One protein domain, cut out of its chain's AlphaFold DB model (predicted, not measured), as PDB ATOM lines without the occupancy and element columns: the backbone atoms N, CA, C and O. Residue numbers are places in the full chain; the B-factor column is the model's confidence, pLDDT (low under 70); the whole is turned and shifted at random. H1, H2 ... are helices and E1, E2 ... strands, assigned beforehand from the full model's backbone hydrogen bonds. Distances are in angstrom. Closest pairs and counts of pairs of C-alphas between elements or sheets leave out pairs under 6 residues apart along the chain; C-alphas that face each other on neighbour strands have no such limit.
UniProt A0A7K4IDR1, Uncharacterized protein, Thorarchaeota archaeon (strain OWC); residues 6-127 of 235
ATOM      1  N   ASP A   6     198.194 210.551 342.908       66.69
ATOM      2  CA  ASP A   6     197.442 211.247 343.966       66.69
ATOM      3  C   ASP A   6     196.922 212.609 343.511       66.69
ATOM      4  O   ASP A   6     195.810 213.024 343.850       66.69
ATOM      5  N   LYS A   7     197.713 213.308 342.696       74.88
ATOM      6  CA  LYS A   7     197.329 214.602 342.147       74.88
ATOM      7  C   LYS A   7     196.323 214.444 341.002       74.88
ATOM      8  O   LYS A   7     195.411 215.261 340.909       74.88
ATOM      9  N   MET A   8     196.382 213.359 340.220       74.75
ATOM     10  CA  MET A   8     195.301 212.987 339.291       74.75
ATOM     11  C   MET A   8     193.984 212.739 340.021       74.75
ATOM     12  O   MET A   8     192.953 213.236 339.580       74.75
ATOM     13  N   ARG A   9     194.014 212.055 341.172       69.94
ATOM     14  CA  ARG A   9     192.816 211.822 341.992       69.94
ATOM     15  C   ARG A   9     192.151 213.114 342.443       69.94
ATOM     16  O   ARG A   9     190.931 213.212 342.399       69.94
ATOM     17  N   HIS A  10     192.942 214.108 342.835       75.88
ATOM     18  CA  HIS A  10     192.412 215.419 343.202       75.88
ATOM     19  C   HIS A  10     191.807 216.161 342.007       75.88
ATOM     20  O   HIS A  10     190.824 216.869 342.182       75.88
ATOM     21  N   LEU A  11     192.373 216.006 340.808       80.88
ATOM     22  CA  LEU A  11     191.892 216.655 339.584       80.88
ATOM     23  C   LEU A  11     190.685 215.944 338.949       80.88
ATOM     24  O   LEU A  11     189.984 216.545 338.133       80.88
ATOM     25  N   ASP A  12     190.436 214.679 339.289       78.19
ATOM     26  CA  ASP A  12     189.319 213.906 338.748       78.19
ATOM     27  C   ASP A  12     187.966 214.515 339.137       78.19
ATOM     28  O   ASP A  12     187.729 214.890 340.282       78.19
ATOM     29  N   GLY A  13     187.064 214.640 338.163       70.94
ATOM     30  CA  GLY A  13     185.770 215.307 338.339       70.94
ATOM     31  C   GLY A  13     185.827 216.834 338.492       70.94
ATOM     32  O   GLY A  13     184.787 217.481 338.385       70.94
ATOM     33  N   GLN A  14     187.005 217.445 338.668       80.81
ATOM     34  CA  GLN A  14     187.127 218.903 338.665       80.81
ATOM     35  C   GLN A  14     187.008 219.465 337.248       80.81
ATOM     36  O   GLN A  14     187.475 218.873 336.272       80.81
ATOM     37  N   GLN A  15     186.411 220.649 337.136       85.62
ATOM     38  CA  GLN A  15     186.225 221.354 335.872       85.62
ATOM     39  C   GLN A  15     187.179 222.541 335.755       85.62
ATOM     40  O   GLN A  15     187.455 223.249 336.723       85.62
ATOM     41  N   CYS A  16     187.650 222.786 334.537       86.06
ATOM     42  CA  CYS A  16     188.324 224.021 334.178       86.06
ATOM     43  C   CYS A  16     187.382 225.193 334.437       86.06
ATOM     44  O   CYS A  16     186.357 225.318 333.768       86.06
ATOM     45  N   PHE A  17     187.754 226.095 335.345       91.06
ATOM     46  CA  PHE A  17     186.889 227.227 335.702       91.06
ATOM     47  C   PHE A  17     186.645 228.213 334.544       91.06
ATOM     48  O   PHE A  17     185.767 229.062 334.650       91.06
ATOM     49  N   ILE A  18     187.431 228.130 333.461       88.44
ATOM     50  CA  ILE A  18     187.307 229.004 332.288       88.44
ATOM     51  C   ILE A  18     186.355 228.407 331.245       88.44
ATOM     52  O   ILE A  18     185.526 229.128 330.703       88.44
ATOM     53  N   CYS A  19     186.480 227.111 330.930       86.19
ATOM     54  CA  CYS A  19     185.726 226.484 329.832       86.19
ATOM     55  C   CYS A  19     184.698 225.431 330.268       86.19
ATOM     56  O   CYS A  19     184.051 224.841 329.411       86.19
ATOM     57  N   GLY A  20     184.582 225.132 331.565       83.19
ATOM     58  CA  GLY A  20     183.624 224.165 332.118       83.19
ATOM     59  C   GLY A  20     183.928 222.688 331.831       83.19
ATOM     60  O   GLY A  20     183.349 221.807 332.458       83.19
ATOM     61  N   ARG A  21     184.862 222.372 330.923       82.94
ATOM     62  CA  ARG A  21     185.277 220.985 330.644       82.94
ATOM     63  C   ARG A  21     186.112 220.414 331.794       82.94
ATOM     64  O   ARG A  21     186.872 221.150 332.420       82.94
ATOM     65  N   TYR A  22     186.022 219.105 332.025       81.31
ATOM     66  CA  TYR A  22     186.828 218.407 333.034       81.31
ATOM     67  C   TYR A  22     188.332 218.603 332.820       81.31
ATOM     68  O   TYR A  22     188.802 218.521 331.690       81.31
ATOM     69  N   LEU A  23     189.080 218.813 333.907       81.94
ATOM     70  CA  LEU A  23     190.524 219.084 333.889       81.94
ATOM     71  C   LEU A  23     191.362 217.911 333.374       81.94
ATOM     72  O   LEU A  23     192.453 218.124 332.859       81.94
ATOM     73  N   LEU A  24     190.855 216.684 333.523       81.44
ATOM     74  CA  LEU A  24     191.478 215.473 332.990       81.44
ATOM     75  C   LEU A  24     190.993 215.126 331.571       81.44
ATOM     76  O   LEU A  24     191.268 214.031 331.084       81.44
ATOM     77  N   ASN A  25     190.213 215.986 330.914       78.56
ATOM     78  CA  ASN A  25     189.775 215.781 329.535       78.56
ATOM     79  C   ASN A  25     190.461 216.807 328.641       78.56
ATOM     80  O   ASN A  25     190.371 218.005 328.887       78.56
ATOM     81  N   ASN A  26     191.067 216.347 327.554       79.31
ATOM     82  CA  ASN A  26     191.682 217.216 326.564       79.31
ATOM     83  C   ASN A  26     191.032 217.031 325.190       79.31
ATOM     84  O   ASN A  26     190.469 215.984 324.874       79.31
ATOM     85  N   THR A  27     191.144 218.060 324.363       77.12
ATOM     86  CA  THR A  27     190.958 217.977 322.911       77.12
ATOM     87  C   THR A  27     192.313 218.034 322.215       77.12
ATOM     88  O   THR A  27     193.339 218.282 322.853       77.12
ATOM     89  N   MET A  28     192.329 217.798 320.904       77.06
ATOM     90  CA  MET A  28     193.540 217.918 320.082       77.06
ATOM     91  C   MET A  28     194.183 219.298 320.215       77.06
ATOM     92  O   MET A  28     195.398 219.414 320.336       77.06
ATOM     93  N   ASP A  29     193.343 220.320 320.293       77.81
ATOM     94  CA  ASP A  29     193.756 221.699 320.475       77.81
ATOM     95  C   ASP A  29     194.277 222.011 321.883       77.81
ATOM     96  O   ASP A  29     194.662 223.138 322.128       77.81
ATOM     97  N   ASP A  30     194.215 221.107 322.860       79.12
ATOM     98  CA  ASP A  30     194.762 221.383 324.198       79.12
ATOM     99  C   ASP A  30     196.182 220.813 324.361       79.12
ATOM    100  O   ASP A  30     196.831 221.054 325.380       79.12
ATOM    101  N   LEU A  31     196.671 220.062 323.365       83.12
ATOM    102  CA  LEU A  31     197.962 219.380 323.404       83.12
ATOM    103  C   LEU A  31     199.134 220.356 323.272       83.12
ATOM    104  O   LEU A  31     199.092 221.318 322.511       83.12
ATOM    105  N   ALA A  32     200.204 220.080 324.010       77.62
ATOM    106  CA  ALA A  32     201.424 220.865 323.999       77.62
ATOM    107  C   ALA A  32     202.205 220.666 322.694       77.62
ATOM    108  O   ALA A  32     202.217 219.583 322.100       77.62
ATOM    109  N   TYR A  33     202.926 221.709 322.302       72.19
ATOM    110  CA  TYR A  33     203.838 221.713 321.167       72.19
ATOM    111  C   TYR A  33     205.269 221.896 321.672       72.19
ATOM    112  O   TYR A  33     205.496 222.577 322.670       72.19
ATOM    113  N   VAL A  34     206.216 221.251 320.999       68.94
ATOM    114  CA  VAL A  34     207.653 221.429 321.161       68.94
ATOM    115  C   VAL A  34     208.230 222.212 319.983       68.94
ATOM    116  O   VAL A  34     207.835 222.006 318.833       68.94
ATOM    117  N   GLU A  35     209.151 223.126 320.262       58.53
ATOM    118  CA  GLU A  35     209.823 223.942 319.264       58.53
ATOM    119  C   GLU A  35     211.063 223.160 318.868       58.53
ATOM    120  O   GLU A  35     211.954 222.912 319.680       58.53
ATOM    121  N   ILE A  36     211.065 222.668 317.634       56.34
ATOM    122  CA  ILE A  36     212.215 221.958 317.096       56.34
ATOM    123  C   ILE A  36     213.089 223.011 316.429       56.34
ATOM    124  O   ILE A  36     212.591 223.813 315.639       56.34
ATOM    125  N   VAL A  37     214.392 222.977 316.736       52.56
ATOM    126  CA  VAL A  37     215.425 223.897 316.218       52.56
ATOM    127  C   VAL A  37     215.338 224.076 314.695       52.56
ATOM    128  O   VAL A  37     215.693 225.124 314.166       52.56
ATOM    129  N   VAL A  38     214.805 223.077 313.986       46.31
ATOM    130  CA  VAL A  38     214.527 223.123 312.552       46.31
ATOM    131  C   VAL A  38     213.076 222.690 312.297       46.31
ATOM    132  O   VAL A  38     212.697 221.564 312.616       46.31
ATOM    133  N   GLY A  39     212.264 223.562 311.689       53.91
ATOM    134  CA  GLY A  39     210.961 223.179 311.116       53.91
ATOM    135  C   GLY A  39     209.695 223.579 311.887       53.91
ATOM    136  O   GLY A  39     208.623 223.065 311.567       53.91
ATOM    137  N   GLY A  40     209.784 224.502 312.848       59.91
ATOM    138  CA  GLY A  40     208.616 225.097 313.513       59.91
ATOM    139  C   GLY A  40     207.999 224.230 314.623       59.91
ATOM    140  O   GLY A  40     208.544 223.181 314.980       59.91
ATOM    141  N   PRO A  41     206.870 224.670 315.214       65.81
ATOM    142  CA  PRO A  41     206.252 223.974 316.336       65.81
ATOM    143  C   PRO A  41     205.692 222.622 315.886       65.81
ATOM    144  O   PRO A  41     204.833 222.542 315.004       65.81
ATOM    145  N   ARG A  42     206.144 221.541 316.524       67.56
ATOM    146  CA  ARG A  42     205.568 220.201 316.361       67.56
ATOM    147  C   ARG A  42     204.864 219.783 317.632       67.56
ATOM    148  O   ARG A  42     205.275 220.142 318.721       67.56
ATOM    149  N   ARG A  43     203.803 218.997 317.517       71.12
ATOM    150  CA  ARG A  43     203.115 218.457 318.694       71.12
ATOM    151  C   ARG A  43     204.076 217.606 319.526       71.12
ATOM    152  O   ARG A  43     204.805 216.783 318.973       71.12
ATOM    153  N   ALA A  44     204.068 217.822 320.838       69.06
ATOM    154  CA  ALA A  44     204.900 217.083 321.770       69.06
ATOM    155  C   ALA A  44     204.560 215.589 321.720       69.06
ATOM    156  O   ALA A  44     203.385 215.219 321.688       69.06
ATOM    157  N   LYS A  45     205.591 214.741 321.733       67.69
ATOM    158  CA  LYS A  45     205.455 213.299 321.938       67.69
ATOM    159  C   LYS A  45     206.252 212.896 323.185       67.69
ATOM    160  O   LYS A  45     207.406 213.310 323.290       67.69
ATOM    161  N   PRO A  46     205.664 212.127 324.119       69.62
ATOM    162  CA  PRO A  46     204.274 211.651 324.126       69.62
ATOM    163  C   PRO A  46     203.236 212.785 324.224       69.62
ATOM    164  O   PRO A  46     203.569 213.899 324.625       69.62
ATOM    165  N   ASP A  47     201.987 212.503 323.820       78.38
ATOM    166  CA  ASP A  47     200.913 213.506 323.843       78.38
ATOM    167  C   ASP A  47     200.668 213.962 325.289       78.38
ATOM    168  O   ASP A  47     200.342 213.167 326.178       78.38
ATOM    169  N   ARG A  48     200.837 215.264 325.517       82.38
ATOM    170  CA  ARG A  48     200.748 215.898 326.834       82.38
ATOM    171  C   ARG A  48     200.069 217.255 326.744       82.38
ATOM    172  O   ARG A  48     200.090 217.883 325.691       82.38
ATOM    173  N   TYR A  49     199.501 217.718 327.846       87.31
ATOM    174  CA  TYR A  49     198.944 219.060 328.000       87.31
ATOM    175  C   TYR A  49     199.240 219.595 329.400       87.31
ATOM    176  O   TYR A  49     199.711 218.863 330.269       87.31
ATOM    177  N   HIS A  50     198.979 220.881 329.617       88.94
ATOM    178  CA  HIS A  50     199.299 221.544 330.877       88.94
ATOM    179  C   HIS A  50     198.064 222.174 331.508       88.94
ATOM    180  O   HIS A  50     197.241 222.792 330.820       88.94
ATOM    181  N   LEU A  51     197.971 222.074 332.831       90.94
ATOM    182  CA  LEU A  51     197.064 222.883 333.636       90.94
ATOM    183  C   LEU A  51     197.854 223.959 334.372       90.94
ATOM    184  O   LEU A  51     198.974 223.728 334.831       90.94
ATOM    185  N   PHE A  52     197.234 225.124 334.519       91.50
ATOM    186  CA  PHE A  52     197.769 226.214 335.320       91.50
ATOM    187  C   PHE A  52     196.799 226.566 336.441       91.50
ATOM    188  O   PHE A  52     195.589 226.705 336.216       91.50
ATOM    189  N   GLN A  53     197.357 226.690 337.642       92.31
ATOM    190  CA  GLN A  53     196.666 227.090 338.854       92.31
ATOM    191  C   GLN A  53     196.977 228.557 339.145       92.31
ATOM    192  O   GLN A  53     198.137 228.947 339.201       92.31
ATOM    193  N   CYS A  54     195.943 229.371 339.356       91.69
ATOM    194  CA  CYS A  54     196.139 230.753 339.778       91.69
ATOM    195  C   CYS A  54     196.851 230.794 341.143       91.69
ATOM    196  O   CYS A  54     196.317 230.209 342.088       91.69
ATOM    197  N   PRO A  55     197.969 231.529 341.290       90.56
ATOM    198  CA  PRO A  55     198.693 231.605 342.559       90.56
ATOM    199  C   PRO A  55     197.898 232.324 343.660       90.56
ATOM    200  O   PRO A  55     198.105 232.054 344.834       90.56
ATOM    201  N   ASN A  56     196.960 233.206 343.294       93.06
ATOM    202  CA  ASN A  56     196.181 233.986 344.257       93.06
ATOM    203  C   ASN A  56     194.921 233.262 344.760       93.06
ATOM    204  O   ASN A  56     194.678 233.201 345.958       93.06
ATOM    205  N   CYS A  57     194.090 232.723 343.859       92.25
ATOM    206  CA  CYS A  57     192.804 232.114 344.240       92.25
ATOM    207  C   CYS A  57     192.747 230.591 344.074       92.25
ATOM    208  O   CYS A  57     191.691 229.990 344.271       92.25
ATOM    209  N   GLY A  58     193.839 229.958 343.636       91.62
ATOM    210  CA  GLY A  58     193.936 228.506 343.500       91.62
ATOM    211  C   GLY A  58     193.075 227.882 342.396       91.62
ATOM    212  O   GLY A  58     193.096 226.661 342.249       91.62
ATOM    213  N   LYS A  59     192.327 228.667 341.605       92.56
ATOM    214  CA  LYS A  59     191.508 228.154 340.493       92.56
ATOM    215  C   LYS A  59     192.387 227.567 339.388       92.56
ATOM    216  O   LYS A  59     193.357 228.196 338.969       92.56
ATOM    217  N   ILE A  60     192.015 226.382 338.900       93.19
ATOM    218  CA  ILE A  60     192.792 225.606 337.923       93.19
ATOM    219  C   ILE A  60     192.080 225.586 336.571       93.19
ATOM    220  O   ILE A  60     190.877 225.330 336.493       93.19
ATOM    221  N   GLY A  61     192.824 225.825 335.494       91.94
ATOM    222  CA  GLY A  61     192.310 225.728 334.130       91.94
ATOM    223  C   GLY A  61     193.341 225.196 333.141       91.94
ATOM    224  O   GLY A  61     194.543 225.211 333.409       91.94
ATOM    225  N   HIS A  62     192.869 224.746 331.976       90.44
ATOM    226  CA  HIS A  62     193.736 224.336 330.869       90.44
ATOM    227  C   HIS A  62     194.612 225.506 330.411       90.44
ATOM    228  O   HIS A  62     194.103 226.615 330.224       90.44
ATOM    229  N   LYS A  63     195.907 225.266 330.165       88.81
ATOM    230  CA  LYS A  63     196.867 226.298 329.725       88.81
ATOM    231  C   LYS A  63     196.359 227.074 328.505       88.81
ATOM    232  O   LYS A  63     196.389 228.301 328.513       88.81
ATOM    233  N   ARG A  64     195.792 226.393 327.502       88.19
ATOM    234  CA  ARG A  64     195.160 227.048 326.342       88.19
ATOM    235  C   ARG A  64     194.060 228.036 326.741       88.19
ATOM    236  O   ARG A  64     193.993 229.130 326.189       88.19
ATOM    237  N   CYS A  65     193.202 227.679 327.697       89.25
ATOM    238  CA  CYS A  65     192.106 228.546 328.127       89.25
ATOM    239  C   CYS A  65     192.614 229.852 328.752       89.25
ATOM    240  O   CYS A  65     192.003 230.900 328.547       89.25
ATOM    241  N   TRP A  66     193.750 229.809 329.451       89.94
ATOM    242  CA  TRP A  66     194.405 231.006 329.971       89.94
ATOM    243  C   TRP A  66     194.839 231.955 328.847       89.94
ATOM    244  O   TRP A  66     194.486 233.130 328.860       89.94
ATOM    245  N   TYR A  67     195.503 231.448 327.811       86.69
ATOM    246  CA  TYR A  67     195.892 232.270 326.659       86.69
ATOM    247  C   TYR A  67     194.706 232.789 325.839       86.69
ATOM    248  O   TYR A  67     194.708 233.930 325.386       86.69
ATOM    249  N   ASN A  68     193.678 231.965 325.640       86.50
ATOM    250  CA  ASN A  68     192.572 232.330 324.759       86.50
ATOM    251  C   ASN A  68     191.566 233.281 325.414       86.50
ATOM    252  O   ASN A  68     190.985 234.105 324.711       86.50
ATOM    253  N   HIS A  69     191.360 233.175 326.731       85.75
ATOM    254  CA  HIS A  69     190.290 233.904 327.423       85.75
ATOM    255  C   HIS A  69     190.778 234.833 328.539       85.75
ATOM    256  O   HIS A  69     190.111 235.830 328.826       85.75
ATOM    257  N   ALA A  70     191.906 234.522 329.188       85.25
ATOM    258  CA  ALA A  70     192.436 235.340 330.280       85.25
ATOM    259  C   ALA A  70     193.409 236.423 329.790       85.25
ATOM    260  O   ALA A  70     193.550 237.453 330.451       85.25
ATOM    261  N   GLU A  71     194.056 236.225 328.636       87.38
ATOM    262  CA  GLU A  71     194.863 237.263 327.995       87.38
ATOM    263  C   GLU A  71     193.976 238.246 327.223       87.38
ATOM    264  O   GLU A  71     193.307 237.886 326.251       87.38
ATOM    265  N   LYS A  72     193.983 239.508 327.651       87.06
ATOM    266  CA  LYS A  72     193.162 240.571 327.072       87.06
ATOM    267  C   LYS A  72     194.029 241.710 326.563       87.06
ATOM    268  O   LYS A  72     195.055 242.057 327.145       87.06
ATOM    269  N   LYS A  73     193.575 242.311 325.465       86.81
ATOM    270  CA  LYS A  73     194.154 243.534 324.918       86.81
ATOM    271  C   LYS A  73     193.766 244.701 325.822       86.81
ATOM    272  O   LYS A  73     192.580 244.958 326.020       86.81
ATOM    273  N   VAL A  74     194.755 245.404 326.352       86.12
ATOM    274  CA  VAL A  74     194.551 246.616 327.143       86.12
ATOM    275  C   VAL A  74     194.494 247.793 326.178       86.12
ATOM    276  O   VAL A  74     195.485 248.138 325.530       86.12
ATOM    277  N   GLY A  75     193.310 248.385 326.044       74.88
ATOM    278  CA  GLY A  75     193.120 249.600 325.258       74.88
ATOM    279  C   GLY A  75     193.860 250.791 325.868       74.88
ATOM    280  O   GLY A  75     194.021 250.888 327.087       74.88
ATOM    281  N   GLY A  76     194.297 251.715 325.014       63.81
ATOM    282  CA  GLY A  76     194.370 253.112 325.426       63.81
ATOM    283  C   GLY A  76     192.952 253.655 325.640       63.81
ATOM    284  O   GLY A  76     191.975 253.005 325.263       63.81
ATOM    285  N   GLY A  77     192.819 254.842 326.236       58.47
ATOM    286  CA  GLY A  77     191.553 255.581 326.173       58.47
ATOM    287  C   GLY A  77     191.108 255.791 324.719       58.47
ATOM    288  O   GLY A  77     191.870 255.511 323.798       58.47
ATOM    289  N   ILE A  78     189.903 256.326 324.512       57.75
ATOM    290  CA  ILE A  78     189.199 256.409 323.211       57.75
ATOM    291  C   ILE A  78     190.073 256.937 322.042       57.75
ATOM    292  O   ILE A  78     189.842 256.566 320.897       57.75
ATOM    293  N   PHE A  79     191.127 257.713 322.322       60.06
ATOM    294  CA  PHE A  79     192.057 258.282 321.337       60.06
ATOM    295  C   PHE A  79     193.505 257.758 321.401       60.06
ATOM    296  O   PHE A  79     194.404 258.376 320.841       60.06
ATOM    297  N   SER A  80     193.782 256.651 322.095       61.03
ATOM    298  CA  SER A  80     195.154 256.138 322.257       61.03
ATOM    299  C   SER A  80     195.316 254.717 321.736       61.03
ATOM    300  O   SER A  80     194.442 253.863 321.893       61.03
ATOM    301  N   ALA A  81     196.477 254.468 321.125       59.97
ATOM    302  CA  ALA A  81     196.853 253.149 320.650       59.97
ATOM    303  C   ALA A  81     196.772 252.116 321.796       59.97
ATOM    304  O   ALA A  81     197.015 252.459 322.959       59.97
ATOM    305  N   PRO A  82     196.433 250.851 321.495       67.50
ATOM    306  CA  PRO A  82     196.428 249.785 322.485       67.50
ATOM    307  C   PRO A  82     197.758 249.724 323.235       67.50
ATOM    308  O   PRO A  82     198.815 249.653 322.610       67.50
ATOM    309  N   LYS A  83     197.703 249.721 324.568       77.56
ATOM    310  CA  LYS A  83     198.903 249.695 325.413       77.56
ATOM    311  C   LYS A  83     199.631 248.351 325.337       77.56
ATOM    312  O   LYS A  83     200.832 248.292 325.581       77.56
ATOM    313  N   GLY A  84     198.913 247.283 324.992       86.88
ATOM    314  CA  GLY A  84     199.467 245.943 324.843       86.88
ATOM    315  C   GLY A  84     198.474 244.858 325.239       86.88
ATOM    316  O   GLY A  84     197.259 245.037 325.136       86.88
ATOM    317  N   TRP A  85     199.003 243.738 325.708       88.31
ATOM    318  CA  TRP A  85     198.283 242.566 326.183       88.31
ATOM    319  C   TRP A  85     198.694 242.264 327.617       88.31
ATOM    320  O   TRP A  85     199.872 242.336 327.944       88.31
ATOM    321  N   GLU A  86     197.741 241.919 328.470       90.88
ATOM    322  CA  GLU A  86     198.004 241.446 329.831       90.88
ATOM    323  C   GLU A  86     197.174 240.190 330.096       90.88
ATOM    324  O   GLU A  86     196.134 239.985 329.465       90.88
ATOM    325  N   MET A  87     197.601 239.356 331.045       91.19
ATOM    326  CA  MET A  87     196.810 238.211 331.497       91.19
ATOM    327  C   MET A  87     196.424 238.400 332.956       91.19
ATOM    328  O   MET A  87     197.288 238.455 333.832       91.19
ATOM    329  N   LYS A  88     195.120 238.450 333.221       92.06
ATOM    330  CA  LYS A  88     194.557 238.514 334.573       92.06
ATOM    331  C   LYS A  88     193.699 237.289 334.832       92.06
ATOM    332  O   LYS A  88     193.011 236.815 333.932       92.06
ATOM    333  N   CYS A  89     193.704 236.787 336.064       93.00
ATOM    334  CA  CYS A  89     192.810 235.712 336.468       93.00
ATOM    335  C   CYS A  89     191.348 236.139 336.269       93.00
ATOM    336  O   CYS A  89     190.912 237.078 336.934       93.00
ATOM    337  N   PRO A  90     190.554 235.434 335.438       91.12
ATOM    338  CA  PRO A  90     189.153 235.789 335.228       91.12
ATOM    339  C   PRO A  90     188.299 235.693 336.498       91.12
ATOM    340  O   PRO A  90     187.259 236.329 336.578       91.12
ATOM    341  N   SER A  91     188.734 234.903 337.487       92.50
ATOM    342  CA  SER A  91     187.993 234.698 338.733       92.50
ATOM    343  C   SER A  91     188.306 235.731 339.817       92.50
ATOM    344  O   SER A  91     187.402 236.064 340.571       92.50
ATOM    345  N   CYS A  92     189.556 236.191 339.956       92.62
ATOM    346  CA  CYS A  92     189.960 237.079 341.061       92.62
ATOM    347  C   CYS A  92     190.650 238.375 340.617       92.62
ATOM    348  O   CYS A  92     191.086 239.153 341.458       92.62
ATOM    349  N   GLY A  93     190.818 238.601 339.312       92.12
ATOM    350  CA  GLY A  93     191.471 239.792 338.763       92.12
ATOM    351  C   GLY A  93     192.989 239.858 338.959       92.12
ATOM    352  O   GLY A  93     193.617 240.755 338.401       92.12
ATOM    353  N   HIS A  94     193.591 238.915 339.694       93.75
ATOM    354  CA  HIS A  94     195.031 238.884 339.950       93.75
ATOM    355  C   HIS A  94     195.837 238.881 338.646       93.75
ATOM    356  O   HIS A  94     195.540 238.110 337.728       93.75
ATOM    357  N   LEU A  95     196.849 239.744 338.572       91.75
ATOM    358  CA  LEU A  95     197.723 239.874 337.413       91.75
ATOM    359  C   LEU A  95     198.677 238.678 337.350       91.75
ATOM    360  O   LEU A  95     199.507 238.511 338.232       91.75
ATOM    361  N   ILE A  96     198.546 237.857 336.307       90.19
ATOM    362  CA  ILE A  96     199.398 236.683 336.062       90.19
ATOM    363  C   ILE A  96     200.568 237.066 335.162       90.19
ATOM    364  O   ILE A  96     201.716 236.765 335.455       90.19
ATOM    365  N   VAL A  97     200.269 237.745 334.053       88.12
ATOM    366  CA  VAL A  97     201.274 238.205 333.094       88.12
ATOM    367  C   VAL A  97     201.139 239.717 332.973       88.12
ATOM    368  O   VAL A  97     200.053 240.179 332.599       88.12
ATOM    369  N   PRO A  98     202.203 240.487 333.266       87.75
ATOM    370  CA  PRO A  98     202.177 241.934 333.130       87.75
ATOM    371  C   PRO A  98     202.019 242.359 331.667       87.75
ATOM    372  O   PRO A  98     202.153 241.560 330.737       87.75
ATOM    373  N   LEU A  99     201.733 243.646 331.474       88.69
ATOM    374  CA  LEU A  99     201.526 244.232 330.157       88.69
ATOM    375  C   LEU A  99     202.728 243.980 329.227       88.69
ATOM    376  O   LEU A  99     203.867 244.311 329.551       88.69
ATOM    377  N   ARG A 100     202.450 243.448 328.037       85.69
ATOM    378  CA  ARG A 100     203.419 243.179 326.968       85.69
ATOM    379  C   ARG A 100     202.934 243.719 325.629       85.69
ATOM    380  O   ARG A 100     201.736 243.816 325.394       85.69
ATOM    381  N   LYS A 101     203.856 244.046 324.723       82.25
ATOM    382  CA  LYS A 101     203.507 244.617 323.409       82.25
ATOM    383  C   LYS A 101     202.781 243.619 322.501       82.25
ATOM    384  O   LYS A 101     201.837 243.988 321.809       82.25
ATOM    385  N   GLU A 102     203.189 242.355 322.542       79.44
ATOM    386  CA  GLU A 102     202.719 241.316 321.625       79.44
ATOM    387  C   GLU A 102     201.891 240.251 322.344       79.44
ATOM    388  O   GLU A 102     202.211 239.848 323.466       79.44
ATOM    389  N   LYS A 103     200.844 239.762 321.670       78.38
ATOM    390  CA  LYS A 103     200.105 238.581 322.114       78.38
ATOM    391  C   LYS A 103     200.965 237.354 321.852       78.38
ATOM    392  O   LYS A 103     201.424 237.167 320.726       78.38
ATOM    393  N   LYS A 104     201.129 236.483 322.846       74.12
ATOM    394  CA  LYS A 104     201.731 235.170 322.591       74.12
ATOM    395  C   LYS A 104     200.646 234.184 322.177       74.12
ATOM    396  O   LYS A 104     199.636 234.035 322.857       74.12
ATOM    397  N   ASP A 105     200.872 233.508 321.059       71.25
ATOM    398  CA  ASP A 105     200.048 232.381 320.636       71.25
ATOM    399  C   ASP A 105     200.341 231.179 321.533       71.25
ATOM    400  O   ASP A 105     201.494 230.781 321.655       71.25
ATOM    401  N   TRP A 106     199.312 230.584 322.135       72.12
ATOM    402  CA  TRP A 106     199.452 229.413 322.997       72.12
ATOM    403  C   TRP A 106     200.106 228.224 322.268       72.12
ATOM    404  O   TRP A 106     200.865 227.489 322.892       72.12
ATOM    405  N   ALA A 107     199.867 228.072 320.957       64.56
ATOM    406  CA  ALA A 107     200.437 226.997 320.140       64.56
ATOM    407  C   ALA A 107     201.942 227.188 319.880       64.56
ATOM    408  O   ALA A 107     202.651 226.238 319.547       64.56
ATOM    409  N   ARG A 108     202.433 228.421 320.052       61.12
ATOM    410  CA  ARG A 108     203.852 228.801 319.966       61.12
ATOM    411  C   ARG A 108     204.456 229.116 321.337       61.12
ATOM    412  O   ARG A 108     205.659 229.319 321.453       61.12
ATOM    413  N   ALA A 109     203.635 229.208 322.382       53.47
ATOM    414  CA  ALA A 109     204.054 229.653 323.698       53.47
ATOM    415  C   ALA A 109     204.474 228.461 324.547       53.47
ATOM    416  O   ALA A 109     203.654 227.760 325.145       53.47
ATOM    417  N   TYR A 110     205.788 228.307 324.661       55.09
ATOM    418  CA  TYR A 110     206.369 227.307 325.535       55.09
ATOM    419  C   TYR A 110     206.001 227.515 326.996       55.09
ATOM    420  O   TYR A 110     205.755 226.533 327.653       55.09
ATOM    421  N   GLN A 111     205.882 228.740 327.520       68.69
ATOM    422  CA  GLN A 111     205.705 228.987 328.964       68.69
ATOM    423  C   GLN A 111     204.758 230.158 329.221       68.69
ATOM    424  O   GLN A 111     204.777 231.135 328.467       68.69
ATOM    425  N   ILE A 112     203.937 230.088 330.277       71.38
ATOM    426  CA  ILE A 112     203.265 231.289 330.802       71.38
ATOM    427  C   ILE A 112     204.385 232.201 331.336       71.38
ATOM    428  O   ILE A 112     205.196 231.738 332.127       71.38
ATOM    429  N   PRO A 113     204.533 233.461 330.884       72.25
ATOM    430  CA  PRO A 113     205.649 234.290 331.340       72.25
ATOM    431  C   PRO A 113     205.668 234.439 332.860       72.25
ATOM    432  O   PRO A 113     204.631 234.723 333.452       72.25
ATOM    433  N   GLY A 114     206.844 234.255 333.463       69.31
ATOM    434  CA  GLY A 114     207.008 234.220 334.921       69.31
ATOM    435  C   GLY A 114     206.622 232.887 335.573       69.31
ATOM    436  O   GLY A 114     206.782 232.756 336.777       69.31
ATOM    437  N   HIS A 115     206.149 231.914 334.790       76.69
ATOM    438  CA  HIS A 115     205.705 230.591 335.229       76.69
ATOM    439  C   HIS A 115     206.209 229.518 334.241       76.69
ATOM    440  O   HIS A 115     205.496 229.165 333.287       76.69
ATOM    441  N   PRO A 116     207.456 229.029 334.396       69.38
ATOM    442  CA  PRO A 116     208.006 227.986 333.534       69.38
ATOM    443  C   PRO A 116     207.124 226.729 333.535       69.38
ATOM    444  O   PRO A 116     206.456 226.411 334.515       69.38
ATOM    445  N   ASP A 117     207.143 225.968 332.438       65.94
ATOM    446  CA  ASP A 117     206.315 224.758 332.286       65.94
ATOM    447  C   ASP A 117     206.608 223.683 333.340       65.94
ATOM    448  O   ASP A 117     205.757 222.855 333.670       65.94
ATOM    449  N   GLU A 118     207.794 223.736 333.934       65.31
ATOM    450  CA  GLU A 118     208.191 222.899 335.060       65.31
ATOM    451  C   GLU A 118     207.340 223.155 336.314       65.31
ATOM    452  O   GLU A 118     207.070 222.210 337.060       65.31
ATOM    453  N   GLU A 119     206.824 224.372 336.495       71.19
ATOM    454  CA  GLU A 119     205.892 224.746 337.568       71.19
ATOM    455  C   GLU A 119     204.432 224.426 337.220       71.19
ATOM    456  O   GLU A 119     203.570 224.368 338.100       71.19
ATOM    457  N   LEU A 120     204.136 224.177 335.941       83.62
ATOM    458  CA  LEU A 120     202.808 223.765 335.505       83.62
ATOM    459  C   LEU A 120     202.558 222.287 335.809       83.62
ATOM    460  O   LEU A 120     203.468 221.453 335.875       83.62
ATOM    461  N   LEU A 121     201.279 221.949 335.951       85.06
ATOM    462  CA  LEU A 121     200.849 220.561 336.064       85.06
ATOM    463  C   LEU A 121     200.863 219.951 334.664       85.06
ATOM    464  O   LEU A 121     199.978 220.233 333.856       85.06
ATOM    465  N   GLU A 122     201.879 219.146 334.373       86.88
ATOM    466  CA  GLU A 122     202.004 218.434 333.104       86.88
ATOM    467  C   GLU A 122     201.232 217.117 333.179       86.88
ATOM    468  O   GLU A 122     201.485 216.270 334.039       86.88
ATOM    469  N   ILE A 123     200.300 216.938 332.250       83.69
ATOM    470  CA  ILE A 123     199.456 215.756 332.161       83.69
ATOM    471  C   ILE A 123     199.750 215.035 330.859       83.69
ATOM    472  O   ILE A 123     199.563 215.580 329.771       83.69
ATOM    473  N   TRP A 124     200.177 213.782 330.971       83.00
ATOM    474  CA  TRP A 124     200.311 212.898 329.824       83.00
ATOM    475  C   TRP A 124     198.970 212.227 329.559       83.00
ATOM    476  O   TRP A 124     198.336 211.693 330.471       83.00
ATOM    477  N   VAL A 125     198.536 212.233 328.302       74.69
ATOM    478  CA  VAL A 125     197.231 211.681 327.906       74.69
ATOM    479  C   VAL A 125     197.141 210.194 328.272       74.69
ATOM    480  O   VAL A 125     196.156 209.744 328.850       74.69
ATOM    481  N   GLN A 126     198.219 209.452 328.036       67.75
ATOM    482  CA  GLN A 126     198.359 208.040 328.403       67.75
ATOM    483  C   GLN A 126     198.237 207.766 329.914       67.75
ATOM    484  O   GLN A 126     197.623 206.772 330.307       67.75
ATOM    485  N   ASP A 127     198.727 208.666 330.768       69.19
ATOM    486  CA  ASP A 127     198.594 208.519 332.222       69.19
ATOM    487  C   ASP A 127     197.147 208.734 332.666       69.19
ATOM    488  O   ASP A 127     196.647 208.011 333.519       69.19
TER     489      ASP A 127
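This is residues 6 to 127 of the 235 residues of an uncharacterized protein of Thorarchaeota archaeon (strain OWC) (UniProt A0A7K4IDR1). Two small three-stranded antiparallel sheets, E4-E3-E8 and E5-E6-E7, follow one another along the longest axis, with the short helix H2 between them in the middle. The hairpin of E1 and E2 points away to one side, H1 lies at the end beyond E8, and the loop of residues 75 to 83 makes the opposite end. The printed part has 122 residues with two named helices and eight named strands, in the order H1 E1 E2 E3 E4 H2 E5 E6 E7 E8. Its class is mixed, helices and strands, though under half of the residues are in named elements. The whole is compact, with a radius of gyration of the C-alphas of 15.3 A and spans of 51 by 39 by 22 A.

E5, residues 71 to 74, E6, residues 84 to 88, and E7, residues 95 to 100, form a meander, each strand the antiparallel neighbour of the one before. E5 and E6 are a hairpin with 134 degrees between their directions, and N 74 and O 84 are 2.8 A apart, within hydrogen-bond range. E6 and E7 are a hairpin at 175 degrees, with N 85 and O 100 2.8 A apart, also within range. H2, residues 63 to 70, is on this sheet at a height over the sheet of 7.7 A and stands up from it, its line rising 66 degrees out of the local plane. It only just lies over E5, on which 3 of its 8 C-alphas fall. The closest C-alphas of H2 and E6 are those of Ala 70 and Met 87, 5.4 A apart. H2 is also on the second sheet, of E4, residues 60 to 62, E3, residues 48 to 53, and E8, residues 121 to 124, in that order, at a height over the sheet of 5.6 A and over none of its strands. The closest C-alphas of H2 and E3 are those of Lys 63 and Leu 51, 5.2 A apart. The pairing of inner strand E3 is staggered: its residues 48 to 51 pair with E8 and its residues 51 to 53 with E4. E3 and E8 are antiparallel at 158 degrees, with N 49 and O 123 at 2.9 A. E3 and E4 are a hairpin at 147 degrees, with N 52 and O 61 at 2.9 A. E1, residues 33 to 36, and E2, residues 40 to 43, are a hairpin at 139 degrees, with N 34 and O 42 at 2.7 A; both are apart from E3, E4 and H2. H1, residues 6 to 11, is only just not on the sheet E4 E3 E8, with 4 pairs of C-alphas within 10 A. In H1 and H2 every O i to N i+4 pair is within hydrogen-bond range.

H1 begins at C-alpha 6, (197.442, 211.247, 343.966), and is 8.9 A long. E1 measures 9.3 A, E2 10.1 A, E3 16.9 A and E4 7.2 A. H2 runs 10.1 A, from C-alpha 63 at (196.867, 226.298, 329.725). E5 measures 9.4 A, E6 13.2 A and E7 12.3 A. E8, 9.9 A long, ends at C-alpha 124, (200.311, 212.898, 329.824).

The two C-alphas farthest apart are those of Asp 6 and Phe 79, at 52.5 A, while the first and last printed C-alphas are 12.1 A apart. The printed part has no cut. The links from H1 to E1, 21 residues, and from E7 to E8, 20 residues, are long. The mean pLDDT of the printed part is 78.6; 32 residues are under 70, among them residues 34 to 42, 76 to 82 and 107 to 111.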